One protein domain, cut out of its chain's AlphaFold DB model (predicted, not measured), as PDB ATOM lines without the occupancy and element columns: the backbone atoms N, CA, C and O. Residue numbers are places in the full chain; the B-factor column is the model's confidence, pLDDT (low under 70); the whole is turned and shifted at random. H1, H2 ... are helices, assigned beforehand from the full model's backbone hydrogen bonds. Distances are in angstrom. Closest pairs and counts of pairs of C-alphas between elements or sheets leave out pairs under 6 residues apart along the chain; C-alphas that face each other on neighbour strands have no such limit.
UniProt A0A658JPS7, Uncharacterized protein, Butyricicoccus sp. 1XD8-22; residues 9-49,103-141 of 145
ATOM      1  N   GLN A   9     -58.820 -29.085  48.211       90.62
ATOM      2  CA  GLN A   9     -58.102 -29.973  49.121       90.62
ATOM      3  C   GLN A   9     -56.855 -30.525  48.421       90.62
ATOM      4  O   GLN A   9     -56.825 -30.646  47.197       90.62
ATOM      5  N   TRP A  10     -55.801 -30.822  49.184       91.62
ATOM      6  CA  TRP A  10     -54.514 -31.227  48.609       91.62
ATOM      7  C   TRP A  10     -54.609 -32.530  47.796       91.62
ATOM      8  O   TRP A  10     -53.820 -32.722  46.873       91.62
ATOM      9  N   GLN A  11     -55.577 -33.396  48.109       91.12
ATOM     10  CA  GLN A  11     -55.864 -34.643  47.396       91.12
ATOM     11  C   GLN A  11     -56.325 -34.391  45.955       91.12
ATOM     12  O   GLN A  11     -55.970 -35.151  45.060       91.12
ATOM     13  N   ASP A  12     -57.052 -33.294  45.730       91.56
ATOM     14  CA  ASP A  12     -57.622 -32.928  44.429       91.56
ATOM     15  C   ASP A  12     -56.688 -32.026  43.604       91.56
ATOM     16  O   ASP A  12     -57.048 -31.541  42.524       91.56
ATOM     17  N   MET A  13     -55.496 -31.728  44.132       92.81
ATOM     18  CA  MET A  13     -54.494 -30.920  43.449       92.81
ATOM     19  C   MET A  13     -53.631 -31.786  42.538       92.81
ATOM     20  O   MET A  13     -53.128 -32.839  42.920       92.81
ATOM     21  N   THR A  14     -53.352 -31.280  41.345       92.19
ATOM     22  CA  THR A  14     -52.271 -31.795  40.502       92.19
ATOM     23  C   THR A  14     -50.906 -31.354  41.037       92.19
ATOM     24  O   THR A  14     -50.785 -30.380  41.783       92.19
ATOM     25  N   PHE A  15     -49.821 -31.985  40.570       92.75
ATOM     26  CA  PHE A  15     -48.459 -31.556  40.921       92.75
ATOM     27  C   PHE A  15     -48.198 -30.068  40.645       92.75
ATOM     28  O   PHE A  15     -47.441 -29.413  41.368       92.75
ATOM     29  N   ARG A  16     -48.813 -29.512  39.594       91.00
ATOM     30  CA  ARG A  16     -48.681 -28.088  39.259       91.00
ATOM     31  C   ARG A  16     -49.377 -27.200  40.288       91.00
ATOM     32  O   ARG A  16     -48.812 -26.170  40.640       91.00
ATOM     33  N   GLU A  17     -50.534 -27.625  40.784       91.81
ATOM     34  CA  GLU A  17     -51.348 -26.892  41.760       91.81
ATOM     35  C   GLU A  17     -50.828 -27.012  43.197       91.81
ATOM     36  O   GLU A  17     -51.099 -26.121  43.997       91.81
ATOM     37  N   LEU A  18     -50.052 -28.057  43.518       91.81
ATOM     38  CA  LEU A  18     -49.470 -28.229  44.851       91.81
ATOM     39  C   LEU A  18     -48.648 -27.003  45.282       91.81
ATOM     40  O   LEU A  18     -47.590 -26.701  44.702       91.81
ATOM     41  N   ASP A  19     -49.129 -26.363  46.346       91.62
ATOM     42  CA  ASP A  19     -48.471 -25.298  47.093       91.62
ATOM     43  C   ASP A  19     -47.766 -25.845  48.349       91.62
ATOM     44  O   ASP A  19     -47.934 -27.002  48.737       91.62
ATOM     45  N   ASN A  20     -46.963 -25.009  49.018       92.06
ATOM     46  CA  ASN A  20     -46.220 -25.431  50.212       92.06
ATOM     47  C   ASN A  20     -47.150 -25.929  51.332       92.06
ATOM     48  O   ASN A  20     -46.793 -26.850  52.064       92.06
ATOM     49  N   LYS A  21     -48.351 -25.348  51.458       94.50
ATOM     50  CA  LYS A  21     -49.346 -25.788  52.444       94.50
ATOM     51  C   LYS A  21     -49.837 -27.202  52.136       94.50
ATOM     52  O   LYS A  21     -49.938 -28.003  53.056       94.50
ATOM     53  N   ALA A  22     -50.058 -27.529  50.865       94.81
ATOM     54  CA  ALA A  22     -50.519 -28.838  50.424       94.81
ATOM     55  C   ALA A  22     -49.454 -29.912  50.672       94.81
ATOM     56  O   ALA A  22     -49.788 -31.015  51.091       94.81
ATOM     57  N   LEU A  23     -48.166 -29.579  50.508       95.12
ATOM     58  CA  LEU A  23     -47.071 -30.487  50.873       95.12
ATOM     59  C   LEU A  23     -47.043 -30.782  52.380       95.12
ATOM     60  O   LEU A  23     -46.821 -31.921  52.779       95.12
ATOM     61  N   ILE A  24     -47.296 -29.773  53.220       95.56
ATOM     62  CA  ILE A  24     -47.367 -29.942  54.680       95.56
ATOM     63  C   ILE A  24     -48.606 -30.757  55.076       95.56
ATOM     64  O   ILE A  24     -48.515 -31.623  55.944       95.56
ATOM     65  N   GLU A  25     -49.759 -30.494  54.460       96.06
ATOM     66  CA  GLU A  25     -50.999 -31.246  54.690       96.06
ATOM     67  C   GLU A  25     -50.838 -32.721  54.293       96.06
ATOM     68  O   GLU A  25     -51.142 -33.595  55.104       96.06
ATOM     69  N   HIS A  26     -50.255 -32.997  53.121       96.12
ATOM     70  CA  HIS A  26     -49.888 -34.351  52.703       96.12
ATOM     71  C   HIS A  26     -48.884 -34.993  53.676       96.12
ATOM     72  O   HIS A  26     -49.051 -36.137  54.087       96.12
ATOM     73  N   ALA A  27     -47.844 -34.271  54.110       96.44
ATOM     74  CA  ALA A  27     -46.886 -34.810  55.078       96.44
ATOM     75  C   ALA A  27     -47.584 -35.244  56.376       96.44
ATOM     76  O   ALA A  27     -47.319 -36.332  56.882       96.44
ATOM     77  N   LYS A  28     -48.519 -34.432  56.883       96.19
ATOM     78  CA  LYS A  28     -49.317 -34.763  58.072       96.19
ATOM     79  C   LYS A  28     -50.212 -35.984  57.853       96.19
ATOM     80  O   LYS A  28     -50.335 -36.790  58.775       96.19
ATOM     81  N   SER A  29     -50.794 -36.159  56.665       95.94
ATOM     82  CA  SER A  29     -51.670 -37.304  56.376       95.94
ATOM     83  C   SER A  29     -50.939 -38.648  56.329       95.94
ATOM     84  O   SER A  29     -51.585 -39.680  56.467       95.94
ATOM     85  N   LEU A  30     -49.606 -38.664  56.184       93.88
ATOM     86  CA  LEU A  30     -48.811 -39.901  56.248       93.88
ATOM     87  C   LEU A  30     -48.834 -40.566  57.635       93.88
ATOM     88  O   LEU A  30     -48.569 -41.763  57.738       93.88
ATOM     89  N   GLY A  31     -49.132 -39.799  58.688       92.50
ATOM     90  CA  GLY A  31     -49.239 -40.283  60.061       92.50
ATOM     91  C   GLY A  31     -47.919 -40.735  60.707       92.50
ATOM     92  O   GLY A  31     -46.910 -41.028  60.058       92.50
ATOM     93  N   GLY A  32     -47.934 -40.790  62.043       93.69
ATOM     94  CA  GLY A  32     -46.865 -41.365  62.867       93.69
ATOM     95  C   GLY A  32     -45.457 -40.840  62.553       93.69
ATOM     96  O   GLY A  32     -45.244 -39.652  62.317       93.69
ATOM     97  N   LYS A  33     -44.475 -41.751  62.546       94.75
ATOM     98  CA  LYS A  33     -43.060 -41.427  62.290       94.75
ATOM     99  C   LYS A  33     -42.815 -40.888  60.876       94.75
ATOM    100  O   LYS A  33     -41.952 -40.032  60.700       94.75
ATOM    101  N   LYS A  34     -43.590 -41.343  59.883       93.00
ATOM    102  CA  LYS A  34     -43.442 -40.914  58.483       93.00
ATOM    103  C   LYS A  34     -43.806 -39.446  58.293       93.00
ATOM    104  O   LYS A  34     -43.121 -38.753  57.549       93.00
ATOM    105  N   ALA A  35     -44.832 -38.956  58.991       95.50
ATOM    106  CA  ALA A  35     -45.183 -37.538  58.956       95.50
ATOM    107  C   ALA A  35     -44.035 -36.649  59.459       95.50
ATOM    108  O   ALA A  35     -43.702 -35.644  58.832       95.50
ATOM    109  N   VAL A  36     -43.390 -37.052  60.559       96.69
ATOM    110  CA  VAL A  36     -42.234 -36.338  61.119       96.69
ATOM    111  C   VAL A  36     -41.053 -36.366  60.146       96.69
ATOM    112  O   VAL A  36     -40.492 -35.316  59.844       96.69
ATOM    113  N   GLU A  37     -40.717 -37.534  59.590       97.00
ATOM    114  CA  GLU A  37     -39.635 -37.673  58.603       97.00
ATOM    115  C   GLU A  37     -39.878 -36.818  57.346       97.00
ATOM    116  O   GLU A  37     -38.959 -36.188  56.823       97.00
ATOM    117  N   ALA A  38     -41.123 -36.756  56.868       95.75
ATOM    118  CA  ALA A  38     -41.504 -35.974  55.697       95.75
ATOM    119  C   ALA A  38     -41.369 -34.461  55.928       95.75
ATOM    120  O   ALA A  38     -40.883 -33.745  55.049       95.75
ATOM    121  N   LEU A  39     -41.753 -33.973  57.111       96.56
ATOM    122  CA  LEU A  39     -41.599 -32.565  57.486       96.56
ATOM    123  C   LEU A  39     -40.131 -32.188  57.712       96.56
ATOM    124  O   LEU A  39     -39.695 -31.152  57.215       96.56
ATOM    125  N   ILE A  40     -39.359 -33.045  58.390       97.12
ATOM    126  CA  ILE A  40     -37.912 -32.850  58.567       97.12
ATOM    127  C   ILE A  40     -37.220 -32.801  57.206       97.12
ATOM    128  O   ILE A  40     -36.382 -31.935  56.981       97.12
ATOM    129  N   TYR A  41     -37.597 -33.677  56.274       96.19
ATOM    130  CA  TYR A  41     -37.032 -33.671  54.929       96.19
ATOM    131  C   TYR A  41     -37.313 -32.358  54.183       96.19
ATOM    132  O   TYR A  41     -36.396 -31.778  53.611       96.19
ATOM    133  N   LEU A  42     -38.549 -31.841  54.226       94.88
ATOM    134  CA  LEU A  42     -38.869 -30.526  53.649       94.88
ATOM    135  C   LEU A  42     -38.046 -29.404  54.289       94.88
ATOM    136  O   LEU A  42     -37.520 -28.554  53.575       94.88
ATOM    137  N   GLN A  43     -37.912 -29.423  55.615       95.31
ATOM    138  CA  GLN A  43     -37.126 -28.436  56.349       95.31
ATOM    139  C   GLN A  43     -35.641 -28.492  55.970       95.31
ATOM    140  O   GLN A  43     -35.032 -27.448  55.767       95.31
ATOM    141  N   GLN A  44     -35.060 -29.687  55.847       94.81
ATOM    142  CA  GLN A  44     -33.669 -29.870  55.424       94.81
ATOM    143  C   GLN A  44     -33.442 -29.314  54.018       94.81
ATOM    144  O   GLN A  44     -32.509 -28.543  53.810       94.81
ATOM    145  N   LEU A  45     -34.329 -29.641  53.076       93.19
ATOM    146  CA  LEU A  45     -34.229 -29.160  51.699       93.19
ATOM    147  C   LEU A  45     -34.333 -27.632  51.583       93.19
ATOM    148  O   LEU A  45     -33.659 -27.050  50.737       93.19
ATOM    149  N   ASP A  46     -35.171 -26.994  52.403       91.44
ATOM    150  CA  ASP A  46     -35.325 -25.532  52.434       91.44
ATOM    151  C   ASP A  46     -34.157 -24.834  53.156       91.44
ATOM    152  O   ASP A  46     -33.740 -23.741  52.773       91.44
ATOM    153  N   ALA A  47     -33.588 -25.487  54.175       92.62
ATOM    154  CA  ALA A  47     -32.466 -24.965  54.951       92.62
ATOM    155  C   ALA A  47     -31.104 -25.134  54.258       92.62
ATOM    156  O   ALA A  47     -30.157 -24.431  54.613       92.62
ATOM    157  N   GLU A  48     -30.979 -26.050  53.292       91.94
ATOM    158  CA  GLU A  48     -29.742 -26.249  52.538       91.94
ATOM    159  C   GLU A  48     -29.387 -24.995  51.728       91.94
ATOM    160  O   GLU A  48     -30.059 -24.618  50.762       91.94
ATOM    161  N   LYS A  49     -28.266 -24.375  52.098       92.75
ATOM    162  CA  LYS A  49     -27.711 -23.201  51.431       92.75
ATOM    163  C   LYS A  49     -26.353 -23.507  50.818       92.75
ATOM    164  O   LYS A  49     -25.624 -24.381  51.280       92.75
ATOM    165  N   TYR A 103     -31.575 -25.294  46.515       92.62
ATOM    166  CA  TYR A 103     -32.646 -25.793  45.669       92.62
ATOM    167  C   TYR A 103     -33.705 -24.722  45.438       92.62
ATOM    168  O   TYR A 103     -34.183 -24.069  46.361       92.62
ATOM    169  N   ALA A 104     -34.132 -24.585  44.183       91.62
ATOM    170  CA  ALA A 104     -35.306 -23.789  43.859       91.62
ATOM    171  C   ALA A 104     -36.579 -24.432  44.454       91.62
ATOM    172  O   ALA A 104     -36.662 -25.665  44.502       91.62
ATOM    173  N   PRO A 105     -37.625 -23.651  44.786       91.56
ATOM    174  CA  PRO A 105     -38.870 -24.182  45.354       91.56
ATOM    175  C   PRO A 105     -39.499 -25.315  44.531       91.56
ATOM    176  O   PRO A 105     -39.968 -26.311  45.075       91.56
ATOM    177  N   LEU A 106     -39.447 -25.219  43.196       92.50
ATOM    178  CA  LEU A 106     -39.947 -26.271  42.308       92.50
ATOM    179  C   LEU A 106     -39.147 -27.578  42.443       92.50
ATOM    180  O   LEU A 106     -39.724 -28.664  42.363       92.50
ATOM    181  N   LYS A 107     -37.829 -27.484  42.656       93.44
ATOM    182  CA  LYS A 107     -36.960 -28.646  42.863       93.44
ATOM    183  C   LYS A 107     -37.226 -29.283  44.225       93.44
ATOM    184  O   LYS A 107     -37.341 -30.502  44.272       93.44
ATOM    185  N   ILE A 108     -37.411 -28.484  45.281       94.62
ATOM    186  CA  ILE A 108     -37.811 -28.969  46.616       94.62
ATOM    187  C   ILE A 108     -39.137 -29.729  46.525       94.62
ATOM    188  O   ILE A 108     -39.204 -30.892  46.920       94.62
ATOM    189  N   LYS A 109     -40.163 -29.114  45.915       94.94
ATOM    190  CA  LYS A 109     -41.468 -29.750  45.689       94.94
ATOM    191  C   LYS A 109     -41.325 -31.089  44.969       94.94
ATOM    192  O   LYS A 109     -41.915 -32.083  45.378       94.94
ATOM    193  N   ARG A 110     -40.521 -31.127  43.905       94.81
ATOM    194  CA  ARG A 110     -40.294 -32.347  43.132       94.81
ATOM    195  C   ARG A 110     -39.607 -33.438  43.957       94.81
ATOM    196  O   ARG A 110     -40.121 -34.546  43.977       94.81
ATOM    197  N   MET A 111     -38.516 -33.124  44.658       94.94
ATOM    198  CA  MET A 111     -37.791 -34.096  45.494       94.94
ATOM    199  C   MET A 111     -38.673 -34.647  46.618       94.94
ATOM    200  O   MET A 111     -38.672 -35.847  46.883       94.94
ATOM    201  N   TYR A 112     -39.488 -33.790  47.238       96.44
ATOM    202  CA  TYR A 112     -40.484 -34.225  48.211       96.44
ATOM    203  C   TYR A 112     -41.494 -35.205  47.605       96.44
ATOM    204  O   TYR A 112     -41.694 -36.292  48.146       96.44
ATOM    205  N   CYS A 113     -42.119 -34.841  46.480       94.88
ATOM    206  CA  CYS A 113     -43.096 -35.700  45.818       94.88
ATOM    207  C   CYS A 113     -42.459 -37.015  45.350       94.88
ATOM    208  O   CYS A 113     -43.064 -38.060  45.529       94.88
ATOM    209  N   GLU A 114     -41.227 -37.004  44.836       94.56
ATOM    210  CA  GLU A 114     -40.496 -38.220  44.447       94.56
ATOM    211  C   GLU A 114     -40.331 -39.198  45.622       94.56
ATOM    212  O   GLU A 114     -40.482 -40.405  45.427       94.56
ATOM    213  N   LYS A 115     -40.088 -38.696  46.841       95.38
ATOM    214  CA  LYS A 115     -39.902 -39.539  48.033       95.38
ATOM    215  C   LYS A 115     -41.217 -39.950  48.705       95.38
ATOM    216  O   LYS A 115     -41.364 -41.106  49.091       95.38
ATOM    217  N   TYR A 116     -42.156 -39.020  48.875       95.31
ATOM    218  CA  TYR A 116     -43.314 -39.213  49.757       95.31
ATOM    219  C   TYR A 116     -44.670 -39.193  49.056       95.31
ATOM    220  O   TYR A 116     -45.607 -39.783  49.585       95.31
ATOM    221  N   TYR A 117     -44.788 -38.556  47.889       93.25
ATOM    222  CA  TYR A 117     -46.045 -38.498  47.135       93.25
ATOM    223  C   TYR A 117     -45.839 -38.800  45.646       93.25
ATOM    224  O   TYR A 117     -46.127 -37.969  44.784       93.25
ATOM    225  N   PRO A 118     -45.300 -39.971  45.286       91.56
ATOM    226  CA  PRO A 118     -44.746 -40.130  43.953       91.56
ATOM    227  C   PRO A 118     -45.833 -40.383  42.896       91.56
ATOM    228  O   PRO A 118     -45.559 -40.254  41.707       91.56
ATOM    229  N   ALA A 119     -47.062 -40.708  43.316       89.50
ATOM    230  CA  ALA A 119     -48.233 -40.857  42.449       89.50
ATOM    231  C   ALA A 119     -48.705 -39.532  41.823       89.50
ATOM    232  O   ALA A 119     -49.316 -39.550  40.762       89.50
ATOM    233  N   ILE A 120     -48.397 -38.377  42.429       90.62
ATOM    234  CA  ILE A 120     -48.841 -37.079  41.896       90.62
ATOM    235  C   ILE A 120     -48.003 -36.590  40.706       90.62
ATOM    236  O   ILE A 120     -48.359 -35.620  40.037       90.62
ATOM    237  N   LEU A 121     -46.846 -37.213  40.460       89.69
ATOM    238  CA  LEU A 121     -45.901 -36.761  39.450       89.69
ATOM    239  C   LEU A 121     -46.395 -37.128  38.040       89.69
ATOM    240  O   LEU A 121     -46.612 -38.306  37.767       89.69
ATOM    241  N   PRO A 122     -46.484 -36.161  37.106       74.69
ATOM    242  CA  PRO A 122     -47.205 -36.325  35.839       74.69
ATOM    243  C   PRO A 122     -46.523 -37.222  34.787       74.69
ATOM    244  O   PRO A 122     -46.883 -37.137  33.627       74.69
ATOM    245  N   ASN A 123     -45.522 -38.031  35.142       64.62
ATOM    246  CA  ASN A 123     -44.753 -38.854  34.194       64.62
ATOM    247  C   ASN A 123     -44.069 -40.054  34.868       64.62
ATOM    248  O   ASN A 123     -42.969 -40.452  34.471       64.62
ATOM    249  N   LYS A 124     -44.683 -40.662  35.889       57.09
ATOM    250  CA  LYS A 124     -44.347 -42.067  36.117       57.09
ATOM    251  C   LYS A 124     -44.860 -42.797  34.890       57.09
ATOM    252  O   LYS A 124     -46.062 -42.942  34.740       57.09
ATOM    253  N   LYS A 125     -43.961 -43.132  33.961       51.81
ATOM    254  CA  LYS A 125     -44.280 -44.112  32.932       51.81
ATOM    255  C   LYS A 125     -44.757 -45.330  33.704       51.81
ATOM    256  O   LYS A 125     -43.940 -45.968  34.368       51.81
ATOM    257  N   ASP A 126     -46.055 -45.585  33.680       53.28
ATOM    258  CA  ASP A 126     -46.544 -46.929  33.881       53.28
ATOM    259  C   ASP A 126     -45.754 -47.767  32.878       53.28
ATOM    260  O   ASP A 126     -45.788 -47.546  31.668       53.28
ATOM    261  N   THR A 127     -44.856 -48.597  33.398       54.22
ATOM    262  CA  THR A 127     -44.032 -49.483  32.573       54.22
ATOM    263  C   THR A 127     -44.865 -50.614  31.984       54.22
ATOM    264  O   THR A 127     -44.327 -51.406  31.221       54.22
ATOM    265  N   THR A 128     -46.153 -50.686  32.328       60.22
ATOM    266  CA  THR A 128     -47.170 -51.461  31.629       60.22
ATOM    267  C   THR A 128     -47.238 -50.955  30.198       60.22
ATOM    268  O   THR A 128     -47.734 -49.866  29.908       60.22
ATOM    269  N   SER A 129     -46.663 -51.730  29.287       71.62
ATOM    270  CA  SER A 129     -46.864 -51.500  27.869       71.62
ATOM    271  C   SER A 129     -48.338 -51.730  27.533       71.62
ATOM    272  O   SER A 129     -49.037 -52.477  28.215       71.62
ATOM    273  N   PHE A 130     -48.815 -51.148  26.433       76.31
ATOM    274  CA  PHE A 130     -50.162 -51.440  25.936       76.31
ATOM    275  C   PHE A 130     -50.382 -52.951  25.709       76.31
ATOM    276  O   PHE A 130     -51.486 -53.458  25.872       76.31
ATOM    277  N   ALA A 131     -49.312 -53.696  25.407       78.81
ATOM    278  CA  ALA A 131     -49.357 -55.151  25.313       78.81
ATOM    279  C   ALA A 131     -49.618 -55.826  26.674       78.81
ATOM    280  O   ALA A 131     -50.356 -56.806  26.723       78.81
ATOM    281  N   ASP A 132     -49.079 -55.286  27.771       80.44
ATOM    282  CA  ASP A 132     -49.326 -55.789  29.129       80.44
ATOM    283  C   ASP A 132     -50.762 -55.496  29.589       80.44
ATOM    284  O   ASP A 132     -51.384 -56.324  30.253       80.44
ATOM    285  N   GLU A 133     -51.323 -54.349  29.191       84.00
ATOM    286  CA  GLU A 133     -52.735 -54.022  29.432       84.00
ATOM    287  C   GLU A 133     -53.675 -54.963  28.664       84.00
ATOM    288  O   GLU A 133     -54.636 -55.477  29.241       84.00
ATOM    289  N   ILE A 134     -53.364 -55.263  27.396       86.88
ATOM    290  CA  ILE A 134     -54.108 -56.249  26.595       86.88
ATOM    291  C   ILE A 134     -53.995 -57.650  27.212       86.88
ATOM    292  O   ILE A 134     -55.004 -58.343  27.344       86.88
ATOM    293  N   ALA A 135     -52.794 -58.074  27.611       87.44
ATOM    294  CA  ALA A 135     -52.574 -59.392  28.206       87.44
ATOM    295  C   ALA A 135     -53.348 -59.563  29.521       87.44
ATOM    296  O   ALA A 135     -53.950 -60.611  29.754       87.44
ATOM    297  N   LYS A 136     -53.391 -58.516  30.353       87.56
ATOM    298  CA  LYS A 136     -54.165 -58.513  31.595       87.56
ATOM    299  C   LYS A 136     -55.671 -58.614  31.332       87.56
ATOM    300  O   LYS A 136     -56.329 -59.439  31.957       87.56
ATOM    301  N   ALA A 137     -56.198 -57.840  30.383       89.25
ATOM    302  CA  ALA A 137     -57.616 -57.892  30.019       89.25
ATOM    303  C   ALA A 137     -58.030 -59.272  29.469       89.25
ATOM    304  O   ALA A 137     -59.106 -59.774  29.792       89.25
ATOM    305  N   LEU A 138     -57.164 -59.918  28.680       89.81
ATOM    306  CA  LEU A 138     -57.397 -61.280  28.190       89.81
ATOM    307  C   LEU A 138     -57.378 -62.319  29.320       89.81
ATOM    308  O   LEU A 138     -58.218 -63.215  29.330       89.81
ATOM    309  N   ALA A 139     -56.460 -62.190  30.280       87.25
ATOM    310  CA  ALA A 139     -56.384 -63.093  31.427       87.25
ATOM    311  C   ALA A 139     -57.607 -62.967  32.355       87.25
ATOM    312  O   ALA A 139     -58.109 -63.976  32.842       87.25
ATOM    313  N   GLU A 140     -58.122 -61.752  32.569       87.81
ATOM    314  CA  GLU A 140     -59.340 -61.515  33.361       87.81
ATOM    315  C   GLU A 140     -60.589 -62.119  32.698       87.81
ATOM    316  O   GLU A 140     -61.436 -62.675  33.391       87.81
ATOM    317  N   LEU A 141     -60.675 -62.087  31.363       85.00
ATOM    318  CA  LEU A 141     -61.752 -62.749  30.614       85.00
ATOM    319  C   LEU A 141     -61.659 -64.279  30.665       85.00
ATOM    320  O   LEU A 141     -62.687 -64.945  30.664       85.00
TER     321      LEU A 141
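AT A GLANCE: This is residues 9 to 49 and 103 to 141 of the 145 residues of an uncharacterized protein of Butyricicoccus sp. 1XD8-22 (UniProt A0A658JPS7). Look first for a small up-and-down bundle of three helices, H1, H2 and H3, each running against the one before it, with their centres in a triangle. From its last helix a long arm leads away through residues 117 to 129 to a lone fourth helix, H4; residues 129 to 135 stick out, and this arm makes the length. The printed part has 80 residues, with helices H1, H2, H3 and H4 in that order and no named strand, and its class is all helix. It is loose, with a radius of gyration of the C-alphas of 16.4 A, and elongated, spanning 52 by 27 by 21 A.

IN THESE COORDINATES: Find C-alpha 20 at (-46.220, -25.431, 50.212); from there H1, residues 20 to 29, runs 14.4 A. H2, residues 32 to 47, is the longest helix at 23.2 A. Past the cut, H3, residues 105 to 116, runs 16.3 A. H4, residues 130 to 141, runs 16.9 A and ends with C-alpha 141 at (-61.752, -62.749, 30.614).

HOW THE PARTS SIT: H1 and H2 form a helical hairpin and touch, opposite ways at a shallow tilt of 23 degrees; their closest C-alphas, of Ala 27 and Ala 35, are 5.0 A apart. H2 touches H1 with residues 34 to 39 alone. H2 and H3 touch, opposite ways at a shallow tilt of 25 degrees, closest at the C-alphas of Leu 45 and Ile 108, 6.2 A. H1 and H3 only just touch, with 3 pairs of C-alphas within 8 A, closest at Leu 23 and Lys 109, 7.7 A; they run the same way at a shallow tilt of 13 degrees. H4 is apart from H1, H2 and H3. Every O i to N i+4 pair is within hydrogen-bond range in H1, H3 and H4, and 11 of 12 in H2.

THE WHOLE: The C-alphas farthest apart, of Lys 49 and Leu 141, are 56.2 A apart. Residues 50 to 102 are not printed, and C-alphas 49 and 103 are 8.0 A apart across the cut. The link from H1 to H2 is tight, and that from H3 to H4 is long. Mean pLDDT of the printed part is 89.1; look at residues 123 to 128 for values under 70.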